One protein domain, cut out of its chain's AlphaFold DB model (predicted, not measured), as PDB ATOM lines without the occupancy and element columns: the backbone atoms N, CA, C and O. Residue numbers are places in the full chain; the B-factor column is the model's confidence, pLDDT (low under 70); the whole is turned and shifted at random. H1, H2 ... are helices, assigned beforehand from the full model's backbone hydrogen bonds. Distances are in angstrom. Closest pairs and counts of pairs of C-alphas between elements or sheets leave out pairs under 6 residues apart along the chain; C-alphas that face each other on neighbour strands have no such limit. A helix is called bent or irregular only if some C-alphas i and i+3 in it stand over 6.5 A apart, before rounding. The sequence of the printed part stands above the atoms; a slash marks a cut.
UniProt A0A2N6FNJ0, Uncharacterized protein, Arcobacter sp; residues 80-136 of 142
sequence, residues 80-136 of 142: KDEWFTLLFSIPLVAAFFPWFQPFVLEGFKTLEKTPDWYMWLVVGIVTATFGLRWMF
ATOM      1  N   LYS A  80     121.270 134.113 141.898       74.56
ATOM      2  CA  LYS A  80     120.721 134.789 140.712       74.56
ATOM      3  C   LYS A  80     120.036 136.102 141.085       74.56
ATOM      4  O   LYS A  80     120.199 137.090 140.371       74.56
ATOM      5  N   ASP A  81     119.304 136.118 142.195       74.06
ATOM      6  CA  ASP A  81     118.562 137.299 142.648       74.06
ATOM      7  C   ASP A  81     119.537 138.364 143.163       74.06
ATOM      8  O   ASP A  81     119.397 139.552 142.854       74.06
ATOM      9  N   GLU A  82     120.593 137.932 143.858       82.00
ATOM     10  CA  GLU A  82     121.705 138.795 144.266       82.00
ATOM     11  C   GLU A  82     122.450 139.376 143.058       82.00
ATOM     12  O   GLU A  82     122.719 140.579 143.018       82.00
ATOM     13  N   TRP A  83     122.719 138.559 142.032       86.44
ATOM     14  CA  TRP A  83     123.368 139.016 140.801       86.44
ATOM     15  C   TRP A  83     122.568 140.114 140.092       86.44
ATOM     16  O   TRP A  83     123.135 141.149 139.744       86.44
ATOM     17  N   PHE A  84     121.256 139.932 139.900       87.62
ATOM     18  CA  PHE A  84     120.422 140.967 139.278       87.62
ATOM     19  C   PHE A  84     120.307 142.216 140.152       87.62
ATOM     20  O   PHE A  84     120.354 143.330 139.630       87.62
ATOM     21  N   THR A  85     120.214 142.051 141.472       86.31
ATOM     22  CA  THR A  85     120.191 143.182 142.409       86.31
ATOM     23  C   THR A  85     121.476 144.008 142.312       86.31
ATOM     24  O   THR A  85     121.410 145.235 142.256       86.31
ATOM     25  N   LEU A  86     122.640 143.360 142.208       90.62
ATOM     26  CA  LEU A  86     123.921 144.033 141.974       90.62
ATOM     27  C   LEU A  86     123.996 144.675 140.584       90.62
ATOM     28  O   LEU A  86     124.387 145.833 140.459       90.62
ATOM     29  N   LEU A  87     123.583 143.959 139.539       90.75
ATOM     30  CA  LEU A  87     123.600 144.462 138.164       90.75
ATOM     31  C   LEU A  87     122.790 145.761 138.023       90.75
ATOM     32  O   LEU A  87     123.259 146.709 137.393       90.75
ATOM     33  N   PHE A  88     121.596 145.817 138.620       89.69
ATOM     34  CA  PHE A  88     120.739 147.005 138.579       89.69
ATOM     35  C   PHE A  88     121.166 148.096 139.570       89.69
ATOM     36  O   PHE A  88     120.918 149.274 139.307       89.69
ATOM     37  N   SER A  89     121.831 147.754 140.679       92.50
ATOM     38  CA  SER A  89     122.300 148.751 141.651       92.50
ATOM     39  C   SER A  89     123.519 149.536 141.164       92.50
ATOM     40  O   SER A  89     123.627 150.724 141.465       92.50
ATOM     41  N   ILE A  90     124.398 148.928 140.360       93.62
ATOM     42  CA  ILE A  90     125.602 149.580 139.818       93.62
ATOM     43  C   ILE A  90     125.290 150.910 139.104       93.62
ATOM     44  O   ILE A  90     125.847 151.926 139.518       93.62
ATOM     45  N   PRO A  91     124.411 150.978 138.080       92.31
ATOM     46  CA  PRO A  91     124.108 152.244 137.410       92.31
ATOM     47  C   PRO A  91     123.400 153.253 138.327       92.31
ATOM     48  O   PRO A  91     123.630 154.454 138.190       92.31
ATOM     49  N   LEU A  92     122.591 152.787 139.290       92.00
ATOM     50  CA  LEU A  92     121.917 153.649 140.270       92.00
ATOM     51  C   LEU A  92     122.915 154.342 141.202       92.00
ATOM     52  O   LEU A  92     122.807 155.542 141.439       92.00
ATOM     53  N   VAL A  93     123.908 153.605 141.704       94.25
ATOM     54  CA  VAL A  93     124.964 154.157 142.562       94.25
ATOM     55  C   VAL A  93     125.937 155.010 141.744       94.25
ATOM     56  O   VAL A  93     126.311 156.103 142.169       94.25
ATOM     57  N   ALA A  94     126.309 154.561 140.543       93.06
ATOM     58  CA  ALA A  94     127.216 155.281 139.650       93.06
ATOM     59  C   ALA A  94     126.684 156.669 139.244       93.06
ATOM     60  O   ALA A  94     127.478 157.586 139.034       93.06
ATOM     61  N   ALA A  95     125.361 156.861 139.198       91.38
ATOM     62  CA  ALA A  95     124.745 158.152 138.889       91.38
ATOM     63  C   ALA A  95     125.070 159.263 139.912       91.38
ATOM     64  O   ALA A  95     125.030 160.444 139.558       91.38
ATOM     65  N   PHE A  96     125.436 158.918 141.153       93.75
ATOM     66  CA  PHE A  96     125.816 159.895 142.185       93.75
ATOM     67  C   PHE A  96     127.241 160.443 142.019       93.75
ATOM     68  O   PHE A  96     127.584 161.452 142.633       93.75
ATOM     69  N   PHE A  97     128.071 159.812 141.184       95.25
ATOM     70  CA  PHE A  97     129.465 160.194 140.981       95.25
ATOM     71  C   PHE A  97     129.642 160.927 139.640       95.25
ATOM     72  O   PHE A  97     129.468 160.305 138.587       95.25
ATOM     73  N   PRO A  98     130.043 162.215 139.632       91.50
ATOM     74  CA  PRO A  98     130.107 163.031 138.412       91.50
ATOM     75  C   PRO A  98     130.952 162.440 137.277       91.50
ATOM     76  O   PRO A  98     130.637 162.618 136.106       91.50
ATOM     77  N   TRP A  99     132.012 161.700 137.607       93.81
ATOM     78  CA  TRP A  99     132.889 161.061 136.621       93.81
ATOM     79  C   TRP A  99     132.292 159.798 135.981       93.81
ATOM     80  O   TRP A  99     132.713 159.428 134.887       93.81
ATOM     81  N   PHE A 100     131.313 159.142 136.614       93.62
ATOM     82  CA  PHE A 100     130.654 157.952 136.060       93.62
ATOM     83  C   PHE A 100     129.374 158.271 135.274       93.62
ATOM     84  O   PHE A 100     128.976 157.487 134.411       93.62
ATOM     85  N   GLN A 101     128.762 159.434 135.509       92.44
ATOM     86  CA  GLN A 101     127.535 159.869 134.832       92.44
ATOM     87  C   GLN A 101     127.579 159.776 133.291       92.44
ATOM     88  O   GLN A 101     126.603 159.279 132.724       92.44
ATOM     89  N   PRO A 102     128.667 160.171 132.587       94.81
ATOM     90  CA  PRO A 102     128.718 160.066 131.127       94.81
ATOM     91  C   PRO A 102     128.593 158.620 130.633       94.81
ATOM     92  O   PRO A 102     127.853 158.357 129.687       94.81
ATOM     93  N   PHE A 103     129.249 157.679 131.319       94.00
ATOM     94  CA  PHE A 103     129.219 156.256 130.976       94.00
ATOM     95  C   PHE A 103     127.844 155.636 131.224       94.00
ATOM     96  O   PHE A 103     127.360 154.858 130.404       94.00
ATOM     97  N   VAL A 104     127.186 156.005 132.327       94.12
ATOM     98  CA  VAL A 104     125.814 155.563 132.620       94.12
ATOM     99  C   VAL A 104     124.856 156.057 131.531       94.12
ATOM    100  O   VAL A 104     124.061 155.279 131.003       94.12
ATOM    101  N   LEU A 105     124.968 157.330 131.143       93.69
ATOM    102  CA  LEU A 105     124.119 157.930 130.113       93.69
ATOM    103  C   LEU A 105     124.329 157.275 128.736       93.69
ATOM    104  O   LEU A 105     123.366 156.992 128.025       93.69
ATOM    105  N   GLU A 106     125.581 157.028 128.351       94.88
ATOM    106  CA  GLU A 106     125.922 156.354 127.094       94.88
ATOM    107  C   GLU A 106     125.487 154.880 127.085       94.88
ATOM    108  O   GLU A 106     124.993 154.377 126.069       94.88
ATOM    109  N   GLY A 107     125.571 154.211 128.238       92.62
ATOM    110  CA  GLY A 107     125.028 152.873 128.442       92.62
ATOM    111  C   GLY A 107     123.524 152.820 128.180       92.62
ATOM    112  O   GLY A 107     123.073 152.003 127.378       92.62
ATOM    113  N   PHE A 108     122.745 153.738 128.760       92.06
ATOM    114  CA  PHE A 108     121.299 153.802 128.510       92.06
ATOM    115  C   PHE A 108     120.954 154.117 127.047       92.06
ATOM    116  O   PHE A 108     120.058 153.481 126.494       92.06
ATOM    117  N   LYS A 109     121.705 155.003 126.377       94.50
ATOM    118  CA  LYS A 109     121.545 155.248 124.925       94.50
ATOM    119  C   LYS A 109     121.829 154.007 124.080       94.50
ATOM    120  O   LYS A 109     121.274 153.848 122.995       94.50
ATOM    121  N   THR A 110     122.731 153.145 124.539       92.44
ATOM    122  CA  THR A 110     123.024 151.876 123.867       92.44
ATOM    123  C   THR A 110     121.909 150.864 124.112       92.44
ATOM    124  O   THR A 110     121.490 150.189 123.174       92.44
ATOM    125  N   LEU A 111     121.374 150.807 125.336       91.06
ATOM    126  CA  LEU A 111     120.225 149.966 125.677       91.06
ATOM    127  C   LEU A 111     118.968 150.352 124.890       91.06
ATOM    128  O   LEU A 111     118.225 149.470 124.477       91.06
ATOM    129  N   GLU A 112     118.762 151.633 124.595       92.00
ATOM    130  CA  GLU A 112     117.652 152.098 123.748       92.00
ATOM    131  C   GLU A 112     117.713 151.541 122.313       92.00
ATOM    132  O   GLU A 112     116.689 151.373 121.661       92.00
ATOM    133  N   LYS A 113     118.909 151.195 121.820       94.00
ATOM    134  CA  LYS A 113     119.100 150.591 120.490       94.00
ATOM    135  C   LYS A 113     118.926 149.074 120.488       94.00
ATOM    136  O   LYS A 113     119.077 148.450 119.436       94.00
ATOM    137  N   THR A 114     118.698 148.459 121.648       92.88
ATOM    138  CA  THR A 114     118.551 147.005 121.713       92.88
ATOM    139  C   THR A 114     117.245 146.563 121.046       92.88
ATOM    140  O   THR A 114     116.232 147.246 121.172       92.88
ATOM    141  N   PRO A 115     117.240 145.436 120.313       94.88
ATOM    142  CA  PRO A 115     116.024 144.936 119.684       94.88
ATOM    143  C   PRO A 115     114.935 144.578 120.703       94.88
ATOM    144  O   PRO A 115     115.223 143.950 121.726       94.88
ATOM    145  N   ASP A 116     113.674 144.855 120.363       92.06
ATOM    146  CA  ASP A 116     112.522 144.615 121.245       92.06
ATOM    147  C   ASP A 116     112.449 143.175 121.768       92.06
ATOM    148  O   ASP A 116     112.204 142.947 122.950       92.06
ATOM    149  N   TRP A 117     112.706 142.181 120.908       92.06
ATOM    150  CA  TRP A 117     112.650 140.761 121.281       92.06
ATOM    151  C   TRP A 117     113.599 140.415 122.438       92.06
ATOM    152  O   TRP A 117     113.276 139.565 123.270       92.06
ATOM    153  N   TYR A 118     114.752 141.083 122.511       93.44
ATOM    154  CA  TYR A 118     115.737 140.872 123.565       93.44
ATOM    155  C   TYR A 118     115.286 141.542 124.864       93.44
ATOM    156  O   TYR A 118     115.364 140.934 125.933       93.44
ATOM    157  N   MET A 119     114.735 142.755 124.778       91.25
ATOM    158  CA  MET A 119     114.188 143.457 125.943       91.25
ATOM    159  C   MET A 119     113.021 142.694 126.575       91.25
ATOM    160  O   MET A 119     112.975 142.562 127.799       91.25
ATOM    161  N   TRP A 120     112.135 142.095 125.773       91.75
ATOM    162  CA  TRP A 120     111.068 141.224 126.282       91.75
ATOM    163  C   TRP A 120     111.604 139.987 127.010       91.75
ATOM    164  O   TRP A 120     111.059 139.604 128.047       91.75
ATOM    165  N   LEU A 121     112.692 139.387 126.515       93.00
ATOM    166  CA  LEU A 121     113.361 138.264 127.176       93.00
ATOM    167  C   LEU A 121     113.927 138.694 128.538       93.00
ATOM    168  O   LEU A 121     113.684 138.019 129.540       93.00
ATOM    169  N   VAL A 122     114.619 139.836 128.599       90.75
ATOM    170  CA  VAL A 122     115.165 140.385 129.851       90.75
ATOM    171  C   VAL A 122     114.049 140.684 130.855       90.75
ATOM    172  O   VAL A 122     114.139 140.255 132.005       90.75
ATOM    173  N   VAL A 123     112.966 141.342 130.431       89.19
ATOM    174  CA  VAL A 123     111.796 141.614 131.286       89.19
ATOM    175  C   VAL A 123     111.176 140.314 131.804       89.19
ATOM    176  O   VAL A 123     110.831 140.230 132.984       89.19
ATOM    177  N   GLY A 124     111.076 139.281 130.964       90.12
ATOM    178  CA  GLY A 124     110.594 137.957 131.362       90.12
ATOM    179  C   GLY A 124     111.463 137.301 132.440       90.12
ATOM    180  O   GLY A 124     110.928 136.803 133.432       90.12
ATOM    181  N   ILE A 125     112.792 137.360 132.291       88.44
ATOM    182  CA  ILE A 125     113.732 136.843 133.297       88.44
ATOM    183  C   ILE A 125     113.586 137.619 134.607       88.44
ATOM    184  O   ILE A 125     113.364 137.005 135.644       88.44
ATOM    185  N   VAL A 126     113.634 138.953 134.569       88.00
ATOM    186  CA  VAL A 126     113.508 139.812 135.763       88.00
ATOM    187  C   VAL A 126     112.179 139.564 136.482       88.00
ATOM    188  O   VAL A 126     112.143 139.446 137.705       88.00
ATOM    189  N   THR A 127     111.088 139.403 135.733       87.25
ATOM    190  CA  THR A 127     109.764 139.096 136.296       87.25
ATOM    191  C   THR A 127     109.747 137.752 137.020       87.25
ATOM    192  O   THR A 127     109.125 137.633 138.078       87.25
ATOM    193  N   ALA A 128     110.415 136.741 136.460       84.00
ATOM    194  CA  ALA A 128     110.518 135.421 137.069       84.00
ATOM    195  C   ALA A 128     111.402 135.438 138.328       84.00
ATOM    196  O   ALA A 128     110.997 134.871 139.341       84.00
ATOM    197  N   THR A 129     112.548 136.123 138.268       83.75
ATOM    198  CA  THR A 129     113.534 136.278 139.354       83.75
ATOM    199  C   THR A 129     112.934 137.004 140.562       83.75
ATOM    200  O   THR A 129     112.947 136.482 141.669       83.75
ATOM    201  N   PHE A 130     112.308 138.167 140.363       83.62
ATOM    202  CA  PHE A 130     111.753 138.967 141.466       83.62
ATOM    203  C   PHE A 130     110.303 138.609 141.829       83.62
ATOM    204  O   PHE A 130     109.661 139.311 142.609       83.62
ATOM    205  N   GLY A 131     109.739 137.550 141.238       80.44
ATOM    206  CA  GLY A 131     108.366 137.133 141.524       80.44
ATOM    207  C   GLY A 131     107.307 138.185 141.165       80.44
ATOM    208  O   GLY A 131     106.215 138.181 141.736       80.44
ATOM    209  N   LEU A 132     107.573 139.059 140.187       82.12
ATOM    210  CA  LEU A 132     106.702 140.173 139.776       82.12
ATOM    211  C   LEU A 132     105.480 139.719 138.954       82.12
ATOM    212  O   LEU A 132     104.950 140.452 138.120       82.12
ATOM    213  N   ARG A 133     104.982 138.503 139.200       72.62
ATOM    214  CA  ARG A 133     103.829 137.903 138.504       72.62
ATOM    215  C   ARG A 133     102.568 138.774 138.596       72.62
ATOM    216  O   ARG A 133     101.744 138.766 137.684       72.62
ATOM    217  N   TRP A 134     102.439 139.572 139.659       74.88
ATOM    218  CA  TRP A 134     101.343 140.525 139.845       74.88
ATOM    219  C   TRP A 134     101.304 141.633 138.780       74.88
ATOM    220  O   TRP A 134     100.223 142.156 138.511       74.88
ATOM    221  N   MET A 135     102.432 141.955 138.134       73.12
ATOM    222  CA  MET A 135     102.484 142.966 137.069       73.12
ATOM    223  C   MET A 135     101.693 142.539 135.825       73.12
ATOM    224  O   MET A 135     101.126 143.381 135.136       73.12
ATOM    225  N   PHE A 136     101.595 141.231 135.572       69.56
ATOM    226  CA  PHE A 136     100.913 140.674 134.397       69.56
ATOM    227  C   PHE A 136      99.571 140.010 134.738       69.56
ATOM    228  O   PHE A 136      98.732 139.818 133.861       69.56
TER     229      PHE A 136
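What this domain is: This is residues 80 to 136 of the 142 residues of an uncharacterized protein of Arcobacter sp (UniProt A0A2N6FNJ0). Three helices, H1, H2 and H3, make the three sides of an open triangle with an empty middle, and a short fourth helix, H4, sits outside it near the last part of H3. H1 meets H2 at one corner and H3 at another, while at the third corner H2 and H3 are apart and residues 112 to 118 stand free. The printed part has 57 residues with four named helices, in the order H1, H2, H3, H4, and no named strand; its class is all helix. The whole is loose, with a radius of gyration of the C-alphas of 13.3 A, and the C-alphas span 37 by 26 by 18 A along their three main axes.

How they stand to each other: The printed part begins with H1, residues 80 to 94, the longest helix by residues. With residues 91 to 94 alone, H1 only just touches H2, residues 101 to 111, through 3 pairs of C-alphas within 8 A. The closest C-alphas of the two are those of Pro 91 and Val 104, 6.1 A apart. H1 and H2 run opposite ways at a steep tilt of 52 degrees. H3, residues 116 to 129, is apart from H2. With residues 126 to 129 alone, H3 only just touches residues 80 to 84 of H1, again through 3 pairs of C-alphas within 8 A. Their closest C-alphas are those of Asp 81 and Thr 129, 6.1 A apart. H1 and H3 run opposite ways at a steep tilt of 64 degrees. H4, residues 132 to 135, is close to H3 but not clearly touching, and its closest C-alphas to H3 are those of Thr 127 and Arg 133, 6.4 A apart. H4 is apart from H1 and from H2. In H2 and H3 every O i to N i+4 pair is within hydrogen-bond range; in H1 9 of 11 are, and H4 is too short for such a pair.

Where its parts are: H1 runs from C-alpha 80 at (120.721, 134.789, 140.712) to C-alpha 94, 21.5 A. It is neither bent nor irregular, but only just: C-alphas 88 and 91 are 6.3 A apart. H2 runs from Gln 101 to Leu 111, 15.3 A. H3 runs from C-alpha 116 at (112.522, 144.615, 121.245) to C-alpha 129, 20.0 A. H4 runs from Leu 132 to Met 135, whose C-alpha is at (102.484, 142.966, 137.069), 5.7 A.

The domain as a whole: The two C-alphas farthest apart are those of Trp 99 and Phe 136, 38.0 A. The printed part has no cut. The links from H2 to H3 and from H3 to H4 are tight, and the one from H1 to H2 is short. The mean pLDDT of the printed part is 89.0, and one printed residue, 136, is under 70.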